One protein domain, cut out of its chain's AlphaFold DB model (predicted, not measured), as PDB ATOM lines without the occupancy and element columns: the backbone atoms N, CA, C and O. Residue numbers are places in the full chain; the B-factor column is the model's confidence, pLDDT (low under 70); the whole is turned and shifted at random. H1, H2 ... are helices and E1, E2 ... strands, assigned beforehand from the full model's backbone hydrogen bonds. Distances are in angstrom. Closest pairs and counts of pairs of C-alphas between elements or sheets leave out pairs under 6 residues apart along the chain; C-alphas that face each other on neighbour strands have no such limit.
ATOM      1  N   ILE A  35      58.586  -9.498  85.038       38.78
ATOM      2  CA  ILE A  35      57.649 -10.259  84.190       38.78
ATOM      3  C   ILE A  35      57.993 -10.056  82.703       38.78
ATOM      4  O   ILE A  35      58.038 -10.998  81.923       38.78
ATOM      5  N   ALA A  36      58.344  -8.826  82.317       37.03
ATOM      6  CA  ALA A  36      58.671  -8.468  80.933       37.03
ATOM      7  C   ALA A  36      59.985  -9.076  80.393       37.03
ATOM      8  O   ALA A  36      60.201  -9.071  79.185       37.03
ATOM      9  N   LEU A  37      60.881  -9.565  81.260       37.75
ATOM     10  CA  LEU A  37      62.175 -10.147  80.867       37.75
ATOM     11  C   LEU A  37      62.110 -11.667  80.653       37.75
ATOM     12  O   LEU A  37      62.929 -12.206  79.914       37.75
ATOM     13  N   GLU A  38      61.131 -12.338  81.262       41.66
ATOM     14  CA  GLU A  38      60.854 -13.769  81.054       41.66
ATOM     15  C   GLU A  38      59.950 -13.995  79.828       41.66
ATOM     16  O   GLU A  38      59.959 -15.062  79.224       41.66
ATOM     17  N   CYS A  39      59.243 -12.953  79.389       49.47
ATOM     18  CA  CYS A  39      58.286 -12.975  78.293       49.47
ATOM     19  C   CYS A  39      58.862 -12.431  76.984       49.47
ATOM     20  O   CYS A  39      58.706 -11.251  76.671       49.47
ATOM     21  N   GLN A  40      59.470 -13.289  76.159       39.03
ATOM     22  CA  GLN A  40      59.971 -12.878  74.836       39.03
ATOM     23  C   GLN A  40      58.874 -12.388  73.865       39.03
ATOM     24  O   GLN A  40      59.214 -11.778  72.857       39.03
ATOM     25  N   ASN A  41      57.584 -12.576  74.187       38.53
ATOM     26  CA  ASN A  41      56.436 -12.150  73.377       38.53
ATOM     27  C   ASN A  41      55.355 -11.411  74.194       38.53
ATOM     28  O   ASN A  41      54.166 -11.598  73.959       38.53
ATOM     29  N   PHE A  42      55.740 -10.575  75.167       39.94
ATOM     30  CA  PHE A  42      54.781  -9.710  75.865       39.94
ATOM     31  C   PHE A  42      54.145  -8.709  74.882       39.94
ATOM     32  O   PHE A  42      54.758  -7.699  74.525       39.94
ATOM     33  N   VAL A  43      52.916  -8.983  74.434       41.19
ATOM     34  CA  VAL A  43      52.097  -8.025  73.686       41.19
ATOM     35  C   VAL A  43      51.246  -7.253  74.705       41.19
ATOM     36  O   VAL A  43      50.489  -7.862  75.452       41.19
ATOM     37  N   PRO A  44      51.336  -5.913  74.773       37.34
ATOM     38  CA  PRO A  44      50.647  -5.099  75.782       37.34
ATOM     39  C   PRO A  44      49.118  -5.007  75.599       37.34
ATOM     40  O   PRO A  44      48.458  -4.245  76.306       37.34
ATOM     41  N   SER A  45      48.541  -5.761  74.659       42.78
ATOM     42  CA  SER A  45      47.102  -5.984  74.567       42.78
ATOM     43  C   SER A  45      46.778  -7.347  75.161       42.78
ATOM     44  O   SER A  45      47.310  -8.356  74.720       42.78
ATOM     45  N   TRP A  46      45.859  -7.353  76.115       43.59
ATOM     46  CA  TRP A  46      45.357  -8.450  76.945       43.59
ATOM     47  C   TRP A  46      44.826  -9.692  76.192       43.59
ATOM     48  O   TRP A  46      44.320 -10.610  76.821       43.59
ATOM     49  N   LEU A  47      44.917  -9.713  74.862       39.38
ATOM     50  CA  LEU A  47      44.291 -10.684  73.970       39.38
ATOM     51  C   LEU A  47      45.061 -12.000  73.794       39.38
ATOM     52  O   LEU A  47      44.505 -12.913  73.208       39.38
ATOM     53  N   ASP A  48      46.278 -12.135  74.326       42.12
ATOM     54  CA  ASP A  48      47.111 -13.332  74.139       42.12
ATOM     55  C   ASP A  48      48.095 -13.499  75.316       42.12
ATOM     56  O   ASP A  48      49.314 -13.358  75.154       42.12
ATOM     57  N   PHE A  49      47.609 -13.743  76.540       46.03
ATOM     58  CA  PHE A  49      48.523 -14.077  77.639       46.03
ATOM     59  C   PHE A  49      49.001 -15.518  77.447       46.03
ATOM     60  O   PHE A  49      48.339 -16.469  77.831       46.03
ATOM     61  N   ILE A  50      50.168 -15.703  76.842       45.91
ATOM     62  CA  ILE A  50      50.883 -16.979  76.895       45.91
ATOM     63  C   ILE A  50      51.742 -16.923  78.149       45.91
ATOM     64  O   ILE A  50      52.571 -16.018  78.282       45.91
ATOM     65  N   GLU A  51      51.563 -17.865  79.075       46.62
ATOM     66  CA  GLU A  51      52.519 -17.972  80.163       46.62
ATOM     67  C   GLU A  51      53.897 -18.249  79.565       46.62
ATOM     68  O   GLU A  51      54.116 -19.203  78.818       46.62
ATOM     69  N   CYS A  52      54.850 -17.395  79.911       46.44
ATOM     70  CA  CYS A  52      56.167 -17.328  79.292       46.44
ATOM     71  C   CYS A  52      57.076 -18.542  79.591       46.44
ATOM     72  O   CYS A  52      58.245 -18.538  79.214       46.44
ATOM     73  N   SER A  53      56.536 -19.589  80.227       46.12
ATOM     74  CA  SER A  53      57.260 -20.751  80.756       46.12
ATOM     75  C   SER A  53      56.829 -22.110  80.183       46.12
ATOM     76  O   SER A  53      57.534 -23.093  80.421       46.12
ATOM     77  N   GLY A  54      55.737 -22.200  79.414       55.62
ATOM     78  CA  GLY A  54      55.307 -23.461  78.805       55.62
ATOM     79  C   GLY A  54      53.792 -23.575  78.672       55.62
ATOM     80  O   GLY A  54      53.047 -22.994  79.442       55.62
ATOM     81  N   VAL A  55      53.360 -24.304  77.646       56.94
ATOM     82  CA  VAL A  55      52.077 -25.009  77.460       56.94
ATOM     83  C   VAL A  55      50.736 -24.257  77.629       56.94
ATOM     84  O   VAL A  55      49.863 -24.431  76.782       56.94
ATOM     85  N   VAL A  56      50.535 -23.385  78.616       59.41
ATOM     86  CA  VAL A  56      49.246 -22.730  78.894       59.41
ATOM     87  C   VAL A  56      49.166 -21.330  78.274       59.41
ATOM     88  O   VAL A  56      50.039 -20.483  78.466       59.41
ATOM     89  N   ALA A  57      48.087 -21.080  77.538       64.75
ATOM     90  CA  ALA A  57      47.693 -19.781  77.008       64.75
ATOM     91  C   ALA A  57      46.332 -19.368  77.583       64.75
ATOM     92  O   ALA A  57      45.428 -20.186  77.727       64.75
ATOM     93  N   ILE A  58      46.184 -18.095  77.914       60.38
ATOM     94  CA  ILE A  58      44.980 -17.471  78.445       60.38
ATOM     95  C   ILE A  58      44.514 -16.466  77.401       60.38
ATOM     96  O   ILE A  58      45.162 -15.439  77.172       60.38
ATOM     97  N   ASN A  59      43.390 -16.778  76.773       60.28
ATOM     98  CA  ASN A  59      42.825 -15.978  75.699       60.28
ATOM     99  C   ASN A  59      41.475 -15.432  76.158       60.28
ATOM    100  O   ASN A  59      40.661 -16.173  76.717       60.28
ATOM    101  N   ASP A  60      41.225 -14.151  75.898       53.69
ATOM    102  CA  ASP A  60      39.883 -13.591  76.061       53.69
ATOM    103  C   ASP A  60      38.932 -14.311  75.087       53.69
ATOM    104  O   ASP A  60      39.283 -14.566  73.925       53.69
ATOM    105  N   GLY A  61      37.773 -14.742  75.579       52.72
ATOM    106  CA  GLY A  61      36.796 -15.453  74.767       52.72
ATOM    107  C   GLY A  61      36.278 -14.564  73.636       52.72
ATOM    108  O   GLY A  61      36.162 -13.350  73.766       52.72
ATOM    109  N   TRP A  62      35.916 -15.164  72.499       44.84
ATOM    110  CA  TRP A  62      35.125 -14.444  71.487       44.84
ATOM    111  C   TRP A  62      33.708 -14.136  72.006       44.84
ATOM    112  O   TRP A  62      33.068 -13.192  71.544       44.84
ATOM    113  N   ASP A  63      33.244 -14.919  72.984       50.66
ATOM    114  CA  ASP A  63      32.091 -14.615  73.824       50.66
ATOM    115  C   ASP A  63      32.562 -13.763  75.009       50.66
ATOM    116  O   ASP A  63      33.385 -14.212  75.802       50.66
ATOM    117  N   MET A  64      32.011 -12.557  75.152       53.59
ATOM    118  CA  MET A  64      32.418 -11.543  76.145       53.59
ATOM    119  C   MET A  64      32.238 -11.950  77.623       53.59
ATOM    120  O   MET A  64      32.475 -11.133  78.512       53.59
ATOM    121  N   ASP A  65      31.783 -13.172  77.891       66.44
ATOM    122  CA  ASP A  65      31.349 -13.610  79.215       66.44
ATOM    123  C   ASP A  65      32.384 -14.493  79.931       66.44
ATOM    124  O   ASP A  65      32.137 -14.882  81.068       66.44
ATOM    125  N   TYR A  66      33.518 -14.851  79.311       71.94
ATOM    126  CA  TYR A  66      34.557 -15.656  79.967       71.94
ATOM    127  C   TYR A  66      35.946 -15.516  79.329       71.94
ATOM    128  O   TYR A  66      36.106 -15.265  78.138       71.94
ATOM    129  N   ILE A  67      36.962 -15.802  80.140       75.00
ATOM    130  CA  ILE A  67      38.360 -15.987  79.762       75.00
ATOM    131  C   ILE A  67      38.621 -17.492  79.609       75.00
ATOM    132  O   ILE A  67      38.267 -18.294  80.478       75.00
ATOM    133  N   SER A  68      39.251 -17.883  78.504       79.31
ATOM    134  CA  SER A  68      39.586 -19.271  78.174       79.31
ATOM    135  C   SER A  68      41.037 -19.583  78.539       79.31
ATOM    136  O   SER A  68      41.955 -18.875  78.128       79.31
ATOM    137  N   LEU A  69      41.249 -20.663  79.290       81.19
ATOM    138  CA  LEU A  69      42.555 -21.231  79.617       81.19
ATOM    139  C   LEU A  69      42.783 -22.438  78.710       81.19
ATOM    140  O   LEU A  69      42.036 -23.413  78.776       81.19
ATOM    141  N   LYS A  70      43.805 -22.390  77.863       80.44
ATOM    142  CA  LYS A  70      44.078 -23.375  76.815       80.44
ATOM    143  C   LYS A  70      45.463 -23.967  76.950       80.44
ATOM    144  O   LYS A  70      46.413 -23.272  77.286       80.44
ATOM    145  N   ASP A  71      45.582 -25.234  76.603       79.31
ATOM    146  CA  ASP A  71      46.860 -25.846  76.289       79.31
ATOM    147  C   ASP A  71      47.146 -25.600  74.802       79.31
ATOM    148  O   ASP A  71      46.484 -26.171  73.933       79.31
ATOM    149  N   HIS A  72      48.101 -24.723  74.490       74.25
ATOM    150  CA  HIS A  72      48.421 -24.376  73.101       74.25
ATOM    151  C   HIS A  72      49.323 -25.410  72.412       74.25
ATOM    152  O   HIS A  72      49.480 -25.362  71.192       74.25
ATOM    153  N   VAL A  73      49.943 -26.322  73.168       74.25
ATOM    154  CA  VAL A  73      50.801 -27.382  72.618       74.25
ATOM    155  C   VAL A  73      49.947 -28.558  72.156       74.25
ATOM    156  O   VAL A  73      50.200 -29.123  71.093       74.25
ATOM    157  N   HIS A  74      48.931 -28.907  72.941       77.38
ATOM    158  CA  HIS A  74      48.009 -30.005  72.657       77.38
ATOM    159  C   HIS A  74      46.688 -29.547  72.011       77.38
ATOM    160  O   HIS A  74      45.886 -30.401  71.639       77.38
ATOM    161  N   ASP A  75      46.483 -28.234  71.857       78.88
ATOM    162  CA  ASP A  75      45.337 -27.590  71.196       78.88
ATOM    163  C   ASP A  75      43.973 -27.962  71.810       78.88
ATOM    164  O   ASP A  75      43.072 -28.473  71.142       78.88
ATOM    165  N   TYR A  76      43.815 -27.727  73.120       79.69
ATOM    166  CA  TYR A  76      42.532 -27.918  73.811       79.69
ATOM    167  C   TYR A  76      42.274 -26.866  74.899       79.69
ATOM    168  O   TYR A  76      43.192 -26.218  75.402       79.69
ATOM    169  N   GLU A  77      41.005 -26.681  75.272       84.25
ATOM    170  CA  GLU A  77      40.607 -25.805  76.378       84.25
ATOM    171  C   GLU A  77      40.682 -26.561  77.708       84.25
ATOM    172  O   GLU A  77      39.976 -27.543  77.927       84.25
ATOM    173  N   ILE A  78      41.544 -26.092  78.607       87.00
ATOM    174  CA  ILE A  78      41.711 -26.641  79.951       87.00
ATOM    175  C   ILE A  78      40.544 -26.208  80.840       87.00
ATOM    176  O   ILE A  78      39.984 -27.033  81.563       87.00
ATOM    177  N   ALA A  79      40.198 -24.919  80.814       87.88
ATOM    178  CA  ALA A  79      39.198 -24.335  81.699       87.88
ATOM    179  C   ALA A  79      38.668 -22.995  81.186       87.88
ATOM    180  O   ALA A  79      39.280 -22.348  80.337       87.88
ATOM    181  N   ARG A  80      37.552 -22.553  81.765       84.75
ATOM    182  CA  ARG A  80      37.038 -21.187  81.615       84.75
ATOM    183  C   ARG A  80      36.948 -20.510  82.968       84.75
ATOM    184  O   ARG A  80      36.687 -21.171  83.968       84.75
ATOM    185  N   VAL A  81      37.133 -19.200  82.995       82.12
ATOM    186  CA  VAL A  81      36.987 -18.364  84.195       82.12
ATOM    187  C   VAL A  81      36.261 -17.070  83.829       82.12
ATOM    188  O   VAL A  81      36.361 -16.619  82.694       82.12
ATOM    189  N   TYR A  82      35.516 -16.463  84.751       74.88
ATOM    190  CA  TYR A  82      34.824 -15.191  84.491       74.88
ATOM    191  C   TYR A  82      35.771 -13.999  84.524       74.88
ATOM    192  O   TYR A  82      35.610 -13.048  83.765       74.88
ATOM    193  N   ASP A  83      36.748 -14.037  85.424       71.56
ATOM    194  CA  ASP A  83      37.704 -12.958  85.589       71.56
ATOM    195  C   ASP A  83      39.065 -13.476  86.066       71.56
ATOM    196  O   ASP A  83      39.256 -14.652  86.384       71.56
ATOM    197  N   GLN A  84      40.037 -12.567  86.106       68.31
ATOM    198  CA  GLN A  84      41.408 -12.886  86.496       68.31
ATOM    199  C   GLN A  84      41.574 -13.252  87.971       68.31
ATOM    200  O   GLN A  84      42.624 -13.759  88.352       68.31
ATOM    201  N   LYS A  85      40.576 -12.985  88.817       77.56
ATOM    202  CA  LYS A  85      40.644 -13.330  90.238       77.56
ATOM    203  C   LYS A  85      40.419 -14.812  90.463       77.56
ATOM    204  O   LYS A  85      40.775 -15.274  91.529       77.56
ATOM    205  N   GLN A  86      39.882 -15.535  89.481       80.12
ATOM    206  CA  GLN A  86      39.587 -16.968  89.566       80.12
ATOM    207  C   GLN A  86      40.756 -17.865  89.131       80.12
ATOM    208  O   GLN A  86      40.582 -19.077  88.959       80.12
ATOM    209  N   TYR A  87      41.953 -17.295  88.958       85.62
ATOM    210  CA  TYR A  87      43.184 -18.062  88.824       85.62
ATOM    211  C   TYR A  87      44.353 -17.418  89.574       85.62
ATOM    212  O   TYR A  87      44.430 -16.202  89.731       85.62
ATOM    213  N   LEU A  88      45.300 -18.245  90.015       84.50
ATOM    214  CA  LEU A  88      46.520 -17.812  90.696       84.50
ATOM    215  C   LEU A  88      47.716 -18.623  90.214       84.50
ATOM    216  O   LEU A  88      47.667 -19.850  90.143       84.50
ATOM    217  N   PHE A  89      48.821 -17.936  89.934       81.12
ATOM    218  CA  PHE A  89      50.081 -18.571  89.570       81.12
ATOM    219  C   PHE A  89      51.019 -18.695  90.775       81.12
ATOM    220  O   PHE A  89      51.364 -17.694  91.407       81.12
ATOM    221  N   VAL A  90      51.479 -19.915  91.063       82.69
ATOM    222  CA  VAL A  90      52.435 -20.210  92.140       82.69
ATOM    223  C   VAL A  90      53.400 -21.309  91.700       82.69
ATOM    224  O   VAL A  90      52.984 -22.423  91.410       82.69
ATOM    225  N   GLU A  91      54.703 -21.025  91.695       83.12
ATOM    226  CA  GLU A  91      55.768 -22.028  91.494       83.12
ATOM    227  C   GLU A  91      55.595 -22.941  90.250       83.12
ATOM    228  O   GLU A  91      55.827 -24.149  90.320       83.12
ATOM    229  N   ASN A  92      55.276 -22.373  89.077       80.94
ATOM    230  CA  ASN A  92      54.975 -23.110  87.825       80.94
ATOM    231  C   ASN A  92      53.667 -23.917  87.865       80.94
ATOM    232  O   ASN A  92      53.508 -24.900  87.142       80.94
ATOM    233  N   LYS A  93      52.743 -23.537  88.746       87.31
ATOM    234  CA  LYS A  93      51.402 -24.102  88.798       87.31
ATOM    235  C   LYS A  93      50.378 -22.995  88.683       87.31
ATOM    236  O   LYS A  93      50.466 -21.992  89.392       87.31
ATOM    237  N   LEU A  94      49.393 -23.213  87.828       88.44
ATOM    238  CA  LEU A  94      48.216 -22.373  87.723       88.44
ATOM    239  C   LEU A  94      47.074 -23.042  88.492       88.44
ATOM    240  O   LEU A  94      46.612 -24.119  88.122       88.44
ATOM    241  N   PHE A  95      46.645 -22.409  89.576       91.00
ATOM    242  CA  PHE A  95      45.451 -22.773  90.332       91.00
ATOM    243  C   PHE A  95      44.259 -22.078  89.689       91.00
ATOM    244  O   PHE A  95      44.332 -20.882  89.425       91.00
ATOM    245  N   VAL A  96      43.188 -22.816  89.415       91.62
ATOM    246  CA  VAL A  96      42.049 -22.336  88.626       91.62
ATOM    247  C   VAL A  96      40.741 -22.800  89.256       91.62
ATOM    248  O   VAL A  96      40.591 -23.987  89.562       91.62
ATOM    249  N   ILE A  97      39.776 -21.887  89.374       92.19
ATOM    250  CA  ILE A  97      38.371 -22.217  89.641       92.19
ATOM    251  C   ILE A  97      37.622 -22.247  88.307       92.19
ATOM    252  O   ILE A  97      37.201 -21.223  87.772       92.19
ATOM    253  N   ASN A  98      37.482 -23.448  87.755       89.56
ATOM    254  CA  ASN A  98      36.872 -23.702  86.462       89.56
ATOM    255  C   ASN A  98      35.363 -23.432  86.493       89.56
ATOM    256  O   ASN A  98      34.588 -24.123  87.162       89.56
ATOM    257  N   GLN A  99      34.942 -22.476  85.675       78.19
ATOM    258  CA  GLN A  99      33.556 -22.261  85.297       78.19
ATOM    259  C   GLN A  99      33.174 -23.305  84.250       78.19
ATOM    260  O   GLN A  99      33.230 -23.081  83.044       78.19
ATOM    261  N   LYS A 100      32.851 -24.487  84.779       70.56
ATOM    262  CA  LYS A 100      32.332 -25.697  84.126       70.56
ATOM    263  C   LYS A 100      31.693 -25.401  82.765       70.56
ATOM    264  O   LYS A 100      30.550 -24.949  82.694       70.56
ATOM    265  N   TYR A 101      32.423 -25.687  81.692       59.94
ATOM    266  CA  TYR A 101      31.924 -25.561  80.329       59.94
ATOM    267  C   TYR A 101      31.481 -26.908  79.754       59.94
ATOM    268  O   TYR A 101      31.994 -27.962  80.122       59.94
ATOM    269  N   ILE A 102      30.517 -26.854  78.837       53.94
ATOM    270  CA  ILE A 102      29.972 -27.998  78.111       53.94
ATOM    271  C   ILE A 102      30.617 -28.005  76.716       53.94
ATOM    272  O   ILE A 102      30.143 -27.293  75.833       53.94
ATOM    273  N   GLU A 103      31.691 -28.778  76.504       49.44
ATOM    274  CA  GLU A 103      32.364 -28.853  75.188       49.44
ATOM    275  C   GLU A 103      31.494 -29.591  74.158       49.44
ATOM    276  O   GLU A 103      31.433 -29.192  73.000       49.44
ATOM    277  N   ASN A 104      30.776 -30.632  74.591       52.00
ATOM    278  CA  ASN A 104      29.781 -31.358  73.806       52.00
ATOM    279  C   ASN A 104      28.752 -32.006  74.740       52.00
ATOM    280  O   ASN A 104      29.104 -32.475  75.825       52.00
ATOM    281  N   SER A 105      27.497 -32.073  74.299       54.00
ATOM    282  CA  SER A 105      26.478 -32.935  74.892       54.00
ATOM    283  C   SER A 105      26.021 -33.969  73.869       54.00
ATOM    284  O   SER A 105      25.561 -33.627  72.781       54.00
ATOM    285  N   ALA A 106      26.143 -35.249  74.214       53.12
ATOM    286  CA  ALA A 106      25.409 -36.302  73.524       53.12
ATOM    287  C   ALA A 106      24.062 -36.461  74.237       53.12
ATOM    288  O   ALA A 106      24.022 -36.560  75.463       53.12
ATOM    289  N   SER A 107      22.967 -36.423  73.477       51.94
ATOM    290  CA  SER A 107      21.613 -36.632  73.988       51.94
ATOM    291  C   SER A 107      20.974 -37.775  73.219       51.94
ATOM    292  O   SER A 107      20.489 -37.589  72.105       51.94
ATOM    293  N   ASP A 108      20.937 -38.953  73.835       53.31
ATOM    294  CA  ASP A 108      20.113 -40.067  73.367       53.31
ATOM    295  C   ASP A 108      18.718 -39.967  74.005       53.31
ATOM    296  O   ASP A 108      18.268 -40.873  74.698       53.31
ATOM    297  N   ASN A 109      18.038 -38.821  73.839       52.88
ATOM    298  CA  ASN A 109      16.665 -38.524  74.298       52.88
ATOM    299  C   ASN A 109      16.333 -38.784  75.795       52.88
ATOM    300  O   ASN A 109      15.191 -38.554  76.198       52.88
ATOM    301  N   VAL A 110      17.281 -39.244  76.623       61.31
ATOM    302  CA  VAL A 110      17.060 -39.703  78.009       61.31
ATOM    303  C   VAL A 110      18.139 -39.200  78.978       61.31
ATOM    304  O   VAL A 110      17.821 -38.935  80.133       61.31
ATOM    305  N   GLU A 111      19.382 -39.006  78.533       69.19
ATOM    306  CA  GLU A 111      20.495 -38.610  79.405       69.19
ATOM    307  C   GLU A 111      21.475 -37.696  78.658       69.19
ATOM    308  O   GLU A 111      21.739 -37.902  77.473       69.19
ATOM    309  N   VAL A 112      21.973 -36.662  79.343       73.00
ATOM    310  CA  VAL A 112      22.965 -35.720  78.808       73.00
ATOM    311  C   VAL A 112      24.329 -36.107  79.366       73.00
ATOM    312  O   VAL A 112      24.536 -36.045  80.575       73.00
ATOM    313  N   THR A 113      25.265 -36.487  78.497       80.50
ATOM    314  CA  THR A 113      26.663 -36.722  78.892       80.50
ATOM    315  C   THR A 113      27.516 -35.501  78.574       80.50
ATOM    316  O   THR A 113      27.471 -34.994  77.454       80.50
ATOM    317  N   TYR A 114      28.300 -35.051  79.552       82.56
ATOM    318  CA  TYR A 114      29.243 -33.943  79.432       82.56
ATOM    319  C   TYR A 114      30.665 -34.470  79.302       82.56
ATOM    320  O   TYR A 114      31.040 -35.393  80.025       82.56
ATOM    321  N   TYR A 115      31.465 -33.860  78.433       84.88
ATOM    322  CA  TYR A 115      32.854 -34.251  78.207       84.88
ATOM    323  C   TYR A 115      33.807 -33.115  78.572       84.88
ATOM    324  O   TYR A 115      33.540 -31.958  78.248       84.88
ATOM    325  N   HIS A 116      34.914 -33.453  79.236       86.88
ATOM    326  CA  HIS A 116      36.003 -32.523  79.544       86.88
ATOM    327  C   HIS A 116      37.350 -33.203  79.297       86.88
ATOM    328  O   HIS A 116      37.671 -34.228  79.912       86.88
ATOM    329  N   LYS A 117      38.133 -32.644  78.372       90.12
ATOM    330  CA  LYS A 117      39.477 -33.129  78.051       90.12
ATOM    331  C   LYS A 117      40.502 -32.539  79.009       90.12
ATOM    332  O   LYS A 117      40.548 -31.331  79.203       90.12
ATOM    333  N   LEU A 118      41.349 -33.394  79.576       91.81
ATOM    334  CA  LEU A 118      42.435 -33.009  80.474       91.81
ATOM    335  C   LEU A 118      43.709 -33.778  80.117       91.81
ATOM    336  O   LEU A 118      43.666 -34.992  79.909       91.81
ATOM    337  N   PHE A 119      44.854 -33.100  80.077       92.75
ATOM    338  CA  PHE A 119      46.149 -33.760  79.952       92.75
ATOM    339  C   PHE A 119      46.573 -34.317  81.315       92.75
ATOM    340  O   PHE A 119      46.839 -33.573  82.253       92.75
ATOM    341  N   GLN A 120      46.575 -35.639  81.462       94.56
ATOM    342  CA  GLN A 120      46.811 -36.323  82.731       94.56
ATOM    343  C   GLN A 120      47.669 -37.562  82.503       94.56
ATOM    344  O   GLN A 120      47.418 -38.344  81.583       94.56
ATOM    345  N   ASN A 121      48.666 -37.776  83.363       93.06
ATOM    346  CA  ASN A 121      49.591 -38.908  83.259       93.06
ATOM    347  C   ASN A 121      50.260 -38.982  81.867       93.06
ATOM    348  O   ASN A 121      50.354 -40.055  81.259       93.06
ATOM    349  N   GLY A 122      50.663 -37.825  81.337       90.38
ATOM    350  CA  GLY A 122      51.296 -37.672  80.027       90.38
ATOM    351  C   GLY A 122      50.403 -37.933  78.807       90.38
ATOM    352  O   GLY A 122      50.940 -38.173  77.722       90.38
ATOM    353  N   LYS A 123      49.069 -37.955  78.947       94.31
ATOM    354  CA  LYS A 123      48.130 -38.173  77.831       94.31
ATOM    355  C   LYS A 123      46.910 -37.269  77.926       94.31
ATOM    356  O   LYS A 123      46.432 -36.995  79.019       94.31
ATOM    357  N   LEU A 124      46.352 -36.885  76.779       91.25
ATOM    358  CA  LEU A 124      45.052 -36.223  76.725       91.25
ATOM    359  C   LEU A 124      43.942 -37.259  76.964       91.25
ATOM    360  O   LEU A 124      43.797 -38.204  76.186       91.25
ATOM    361  N   ILE A 125      43.202 -37.102  78.060       93.31
ATOM    362  CA  ILE A 125      42.116 -37.990  78.488       93.31
ATOM    363  C   ILE A 125      40.799 -37.225  78.388       93.31
ATOM    364  O   ILE A 125      40.665 -36.141  78.951       93.31
ATOM    365  N   GLU A 126      39.819 -37.794  77.689       91.56
ATOM    366  CA  GLU A 126      38.453 -37.271  77.642       91.56
ATOM    367  C   GLU A 126      37.623 -37.923  78.755       91.56
ATOM    368  O   GLU A 126      37.369 -39.128  78.732       91.56
ATOM    369  N   ASN A 127      37.240 -37.133  79.759       90.44
ATOM    370  CA  ASN A 127      36.438 -37.596  80.888       90.44
ATOM    371  C   ASN A 127      34.954 -37.327  80.621       90.44
ATOM    372  O   ASN A 127      34.598 -36.226  80.207       90.44
ATOM    373  N   SER A 128      34.095 -38.315  80.883       90.31
ATOM    374  CA  SER A 128      32.642 -38.206  80.720       90.31
ATOM    375  C   SER A 128      31.925 -38.087  82.066       90.31
ATOM    376  O   SER A 128      32.213 -38.856  82.985       90.31
ATOM    377  N   TYR A 129      30.933 -37.205  82.150       88.81
ATOM    378  CA  TYR A 129      30.157 -36.931  83.358       88.81
ATOM    379  C   TYR A 129      28.656 -36.973  83.060       88.81
ATOM    380  O   TYR A 129      28.212 -36.458  82.035       88.81
ATOM    381  N   GLY A 130      27.865 -37.548  83.970       85.06
ATOM    382  CA  GLY A 130      26.396 -37.579  83.863       85.06
ATOM    383  C   GLY A 130      25.710 -36.287  84.330       85.06
ATOM    384  O   GLY A 130      24.513 -36.107  84.132       85.06
ATOM    385  N   SER A 131      26.456 -35.372  84.956       85.56
ATOM    386  CA  SER A 131      25.971 -34.065  85.400       85.56
ATOM    387  C   SER A 131      27.077 -33.017  85.323       85.56
ATOM    388  O   SER A 131      28.234 -33.302  85.636       85.56
ATOM    389  N   ILE A 132      26.711 -31.768  85.017       83.62
ATOM    390  CA  ILE A 132      27.619 -30.608  85.101       83.62
ATOM    391  C   ILE A 132      28.216 -30.502  86.504       83.62
ATOM    392  O   ILE A 132      29.386 -30.171  86.660       83.62
ATOM    393  N   SER A 133      27.441 -30.819  87.547       87.19
ATOM    394  CA  SER A 133      27.923 -30.763  88.931       87.19
ATOM    395  C   SER A 133      29.111 -31.687  89.198       87.19
ATOM    396  O   SER A 133      29.849 -31.435  90.148       87.19
ATOM    397  N   ASP A 134      29.289 -32.730  88.386       89.31
ATOM    398  CA  ASP A 134      30.357 -33.718  88.533       89.31
ATOM    399  C   ASP A 134      31.646 -33.326  87.807       89.31
ATOM    400  O   ASP A 134      32.694 -33.898  88.107       89.31
ATOM    401  N   ILE A 135      31.589 -32.329  86.918       89.75
ATOM    402  CA  ILE A 135      32.776 -31.769  86.271       89.75
ATOM    403  C   ILE A 135      33.650 -31.096  87.347       89.75
ATOM    404  O   ILE A 135      33.125 -30.297  88.138       89.75
ATOM    405  N   PRO A 136      34.964 -31.386  87.384       93.44
ATOM    406  CA  PRO A 136      35.890 -30.783  88.330       93.44
ATOM    407  C   PRO A 136      35.874 -29.252  88.311       93.44
ATOM    408  O   PRO A 136      35.948 -28.621  87.252       93.44
ATOM    409  N   THR A 137      35.796 -28.665  89.506       93.38
ATOM    410  CA  THR A 137      35.755 -27.208  89.702       93.38
ATOM    411  C   THR A 137      37.148 -26.654  89.970       93.38
ATOM    412  O   THR A 137      37.486 -25.588  89.479       93.38
ATOM    413  N   TYR A 138      37.975 -27.370  90.731       95.00
ATOM    414  CA  TYR A 138      39.274 -26.870  91.175       95.00
ATOM    415  C   TYR A 138      40.373 -27.591  90.405       95.00
ATOM    416  O   TYR A 138      40.523 -28.810  90.518       95.00
ATOM    417  N   LEU A 139      41.132 -26.847  89.606       95.56
ATOM    418  CA  LEU A 139      42.187 -27.395  88.761       95.56
ATOM    419  C   LEU A 139      43.540 -26.815  89.164       95.56
ATOM    420  O   LEU A 139      43.660 -25.635  89.484       95.56
ATOM    421  N   ILE A 140      44.564 -27.660  89.123       95.25
ATOM    422  CA  ILE A 140      45.963 -27.261  89.218       95.25
ATOM    423  C   ILE A 140      46.629 -27.708  87.926       95.25
ATOM    424  O   ILE A 140      46.703 -28.908  87.656       95.25
ATOM    425  N   VAL A 141      47.110 -26.751  87.146       91.88
ATOM    426  CA  VAL A 141      47.797 -26.995  85.878       91.88
ATOM    427  C   VAL A 141      49.289 -26.805  86.093       91.88
ATOM    428  O   VAL A 141      49.710 -25.734  86.530       91.88
ATOM    429  N   ASP A 142      50.095 -27.823  85.807       90.94
ATOM    430  CA  ASP A 142      51.540 -27.652  85.682       90.94
ATOM    431  C   ASP A 142      51.827 -26.895  84.390       90.94
ATOM    432  O   ASP A 142      51.515 -27.348  83.289       90.94
ATOM    433  N   THR A 143      52.416 -25.719  84.522       81.94
ATOM    434  CA  THR A 143      52.542 -24.794  83.402       81.94
ATOM    435  C   THR A 143      53.728 -25.123  82.508       81.94
ATOM    436  O   THR A 143      53.869 -24.575  81.426       81.94
ATOM    437  N   LYS A 144      54.578 -26.080  82.887       82.38
ATOM    438  CA  LYS A 144      55.656 -26.576  82.023       82.38
ATOM    439  C   LYS A 144      55.222 -27.766  81.187       82.38
ATOM    440  O   LYS A 144      55.749 -27.943  80.090       82.38
ATOM    441  N   THR A 145      54.327 -28.599  81.711       86.69
ATOM    442  CA  THR A 145      53.931 -29.863  81.066       86.69
ATOM    443  C   THR A 145      52.506 -29.856  80.521       86.69
ATOM    444  O   THR A 145      52.200 -30.673  79.658       86.69
ATOM    445  N   GLY A 146      51.648 -28.961  81.015       84.69
ATOM    446  CA  GLY A 146      50.206 -28.981  80.778       84.69
ATOM    447  C   GLY A 146      49.455 -29.992  81.643       84.69
ATOM    448  O   GLY A 146      48.238 -30.094  81.521       84.69
ATOM    449  N   GLU A 147      50.133 -30.756  82.513       92.69
ATOM    450  CA  GLU A 147      49.454 -31.767  83.326       92.69
ATOM    451  C   GLU A 147      48.455 -31.141  84.297       92.69
ATOM    452  O   GLU A 147      48.776 -30.219  85.048       92.69
ATOM    453  N   VAL A 148      47.242 -31.692  84.314       94.44
ATOM    454  CA  VAL A 148      46.134 -31.185  85.118       94.44
ATOM    455  C   VAL A 148      45.795 -32.146  86.248       94.44
ATOM    456  O   VAL A 148      45.326 -33.272  86.045       94.44
ATOM    457  N   LYS A 149      45.944 -31.655  87.476       96.62
ATOM    458  CA  LYS A 149      45.337 -32.255  88.662       96.62
ATOM    459  C   LYS A 149      43.973 -31.608  88.882       96.62
ATOM    460  O   LYS A 149      43.876 -30.385  88.917       96.62
ATOM    461  N   ALA A 150      42.934 -32.419  89.014       95.38
ATOM    462  CA  ALA A 150      41.555 -31.950  89.046       95.38
ATOM    463  C   ALA A 150      40.836 -32.451  90.300       95.38
ATOM    464  O   ALA A 150      40.975 -33.620  90.662       95.38
ATOM    465  N   TYR A 151      40.050 -31.575  90.920       95.44
ATOM    466  CA  TYR A 151      39.217 -31.880  92.077       95.44
ATOM    467  C   TYR A 151      37.786 -31.433  91.830       95.44
ATOM    468  O   TYR A 151      37.528 -30.326  91.334       95.44
ATOM    469  N   LYS A 152      36.837 -32.287  92.207       92.69
ATOM    470  CA  LYS A 152      35.421 -31.920  92.157       92.69
ATOM    471  C   LYS A 152      35.092 -30.927  93.266       92.69
ATOM    472  O   LYS A 152      34.437 -29.917  92.993       92.69
ATOM    473  N   ASP A 153      35.593 -31.202  94.466       91.69
ATOM    474  CA  ASP A 153      35.382 -30.423  95.685       91.69
ATOM    475  C   ASP A 153      36.723 -29.953  96.272       91.69
ATOM    476  O   ASP A 153      37.715 -30.686  96.251       91.69
ATOM    477  N   LEU A 154      36.755 -28.742  96.836       92.88
ATOM    478  CA  LEU A 154      37.935 -28.177  97.494       92.88
ATOM    479  C   LEU A 154      38.466 -29.091  98.609       92.88
ATOM    480  O   LEU A 154      39.669 -29.139  98.870       92.88
ATOM    481  N   MET A 155      37.581 -29.844  99.266       94.19
ATOM    482  CA  MET A 155      37.918 -30.762 100.351       94.19
ATOM    483  C   MET A 155      38.783 -31.947  99.908       94.19
ATOM    484  O   MET A 155      39.446 -32.540 100.763       94.19
ATOM    485  N   GLU A 156      38.823 -32.260  98.611       95.69
ATOM    486  CA  GLU A 156      39.683 -33.301  98.030       95.69
ATOM    487  C   GLU A 156      41.144 -32.838  97.877       95.69
ATOM    488  O   GLU A 156      42.053 -33.670  97.809       95.69
ATOM    489  N   ALA A 157      41.384 -31.523  97.841       94.75
ATOM    490  CA  ALA A 157      42.723 -30.957  97.730       94.75
ATOM    491  C   ALA A 157      43.509 -31.083  99.048       94.75
ATOM    492  O   ALA A 157      42.948 -31.163 100.143       94.75
ATOM    493  N   SER A 158      44.840 -31.068  98.967       95.94
ATOM    494  CA  SER A 158      45.675 -31.003 100.173       95.94
ATOM    495  C   SER A 158      45.563 -29.635 100.856       95.94
ATOM    496  O   SER A 158      45.319 -28.628 100.196       95.94
ATOM    497  N   GLU A 159      45.822 -29.553 102.165       93.62
ATOM    498  CA  GLU A 159      45.792 -28.274 102.906       93.62
ATOM    499  C   GLU A 159      46.709 -27.201 102.296       93.62
ATOM    500  O   GLU A 159      46.386 -26.014 102.288       93.62
ATOM    501  N   ALA A 160      47.847 -27.620 101.731       92.19
ATOM    502  CA  ALA A 160      48.772 -26.716 101.061       92.19
ATOM    503  C   ALA A 160      48.207 -26.136  99.756       92.19
ATOM    504  O   ALA A 160      48.584 -25.030  99.387       92.19
ATOM    505  N   GLU A 161      47.333 -26.866  99.064       94.81
ATOM    506  CA  GLU A 161      46.683 -26.429  97.825       94.81
ATOM    507  C   GLU A 161      45.411 -25.624  98.122       94.81
ATOM    508  O   GLU A 161      45.167 -24.613  97.469       94.81
ATOM    509  N   LYS A 162      44.642 -26.017  99.151       94.94
ATOM    510  CA  LYS A 162      43.402 -25.338  99.559       94.94
ATOM    511  C   LYS A 162      43.593 -23.848  99.785       94.94
ATOM    512  O   LYS A 162      42.783 -23.061  99.314       94.94
ATOM    513  N   LYS A 163      44.685 -23.461 100.455       94.50
ATOM    514  CA  LYS A 163      44.975 -22.048 100.732       94.50
ATOM    515  C   LYS A 163      44.998 -21.201  99.450       94.50
ATOM    516  O   LYS A 163      44.491 -20.093  99.469       94.50
ATOM    517  N   TYR A 164      45.527 -21.743  98.349       92.81
ATOM    518  CA  TYR A 164      45.631 -21.024  97.083       92.81
ATOM    519  C   TYR A 164      44.280 -20.908  96.391       92.81
ATOM    520  O   TYR A 164      43.991 -19.863  95.831       92.81
ATOM    521  N   PHE A 165      43.434 -21.938  96.473       93.81
ATOM    522  CA  PHE A 165      42.065 -21.859  95.964       93.81
ATOM    523  C   PHE A 165      41.207 -20.866  96.754       93.81
ATOM    524  O   PHE A 165      40.453 -20.115  96.153       93.81
ATOM    525  N   SER A 166      41.367 -20.795  98.077       89.56
ATOM    526  CA  SER A 166      40.644 -19.824  98.909       89.56
ATOM    527  C   SER A 166      41.057 -18.365  98.673       89.56
ATOM    528  O   SER A 166      40.334 -17.464  99.083       89.56
ATOM    529  N   GLU A 167      42.209 -18.107  98.045       87.56
ATOM    530  CA  GLU A 167      42.627 -16.753  97.646       87.56
ATOM    531  C   GLU A 167      41.928 -16.267  96.361       87.56
ATOM    532  O   GLU A 167      41.932 -15.065  96.095       87.56
ATOM    533  N   ILE A 168      41.345 -17.188  95.583       83.06
ATOM    534  CA  ILE A 168      40.781 -16.945  94.242       83.06
ATOM    535  C   ILE A 168      39.292 -17.294  94.109       83.06
ATOM    536  O   ILE A 168      38.753 -17.287  93.003       83.06
TER     537      ILE A 168
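This is residues 35 to 168 of the 169 residues of an uncharacterized protein of Candidatus Vogelbacteria bacterium RIFOXYD1_FULL_44_32 (UniProt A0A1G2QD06). Two small sheets make a sandwich, with the four-stranded sheet E4 E5 E9 E10 face to face with the three-stranded sheet E1 E2 E3 and their strands crossed. The short helix H2 covers the other face of the four-stranded sheet, while the third sheet, E6 E7 E8, has its long strand E7 beside E3 and E10 and its E6 end reaching away from the sandwich; H1 lies at the opposite end of the longest axis. The printed part has 134 residues with two named helices and ten named strands, in the order H1, E1 to E10, H2; the sheets run E1 E2 E3, E4 E5 E9 E10 and E6 E7 E8, each all antiparallel. The class is mostly strand, though under half of the residues are in named elements. The whole is compact, with a radius of gyration of the C-alphas of 15.1 A, and only just elongated, with spans of 54 by 36 by 29 A.

H1 holds residues 35 to 38 and begins at C-alpha 35, (57.649, -10.259, 84.190). Residues 39 to 55 hold no named element. E1 is residues 56 to 60, E2 residues 67 to 71, and E3 residues 76 to 81, 15.2 A long. E4 is residues 87 to 90 and E5 residues 93 to 97. E6, residues 105 to 107, precedes E7, residues 112 to 120, which measures 24.2 A from C-alpha 112 at (22.965, -35.720, 78.808). E8 is residues 123 to 129, 18.8 A long. E9 is residues 138 to 142 and E10 residues 148 to 151. H2, residues 159 to 166, is 10.7 A long and ends at C-alpha 166, (40.644, -19.824, 98.909).

H1 is not on any of the three sheets. After it, residues 49 to 50 form a short antiparallel pairing with residues 57 to 58 of E1. E1 E2 E3 is a meander, each strand the antiparallel neighbour of the one before; N 57 and O 70 are 2.8 A apart across E1 and E2, and N 69 and O 79 are 2.8 A apart across E2 and E3. In the sandwich, two sheets face to face, this sheet and E4 E5 E9 E10 have best planes 10 degrees apart and strands at 43 degrees. The closest C-alphas of E3 and E5 are those of Val 81 and Ile 97, 6.8 A apart. E4 and E5 form a hairpin, with N 88 and O 95 within hydrogen-bond range at 2.9 A; across the antiparallel neighbours E5 and E9, N 94 and O 141 are within hydrogen-bond range at 2.9 A, and across the hairpin of E9 and E10, N 140 and O 149 are within hydrogen-bond range at 2.8 A. E6 E7 E8 is a second meander with staggered pairing: E7 pairs with E6 over residues 112 to 114, where N 113 and O 106 are 3.3 A apart, and with E8 over residues 114 to 120, where N 118 and O 125 are 2.9 A apart. The closest C-alphas of E7 and E3 are those of Leu 118 and Ile 78, at 6.4 A; those of E7 and E10 are Gln 120 and Val 148, at 5.7 A. H2 is on the sheet E4 E5 E9 E10, at a height over the sheet of 9.6 A, and runs slantwise to the strands, at 46 degrees to E5 on the local plane. The closest C-alphas of H2 and E5 are those of Phe 165 and Phe 95, 6.6 A apart. In H2, 2 of 4 O i to N i+4 pairs are within hydrogen-bond range; H1 is too short for such a pair.

The C-alphas of Leu 37 and Asn 109 are the two farthest apart, at 54.0 A. The printed part has no cut, and its one long link is the 17 residues between H1 and E1. The mean pLDDT of the printed part is 75.3; residues 35 to 65, residue 84 and residues 101 to 111 are under 70.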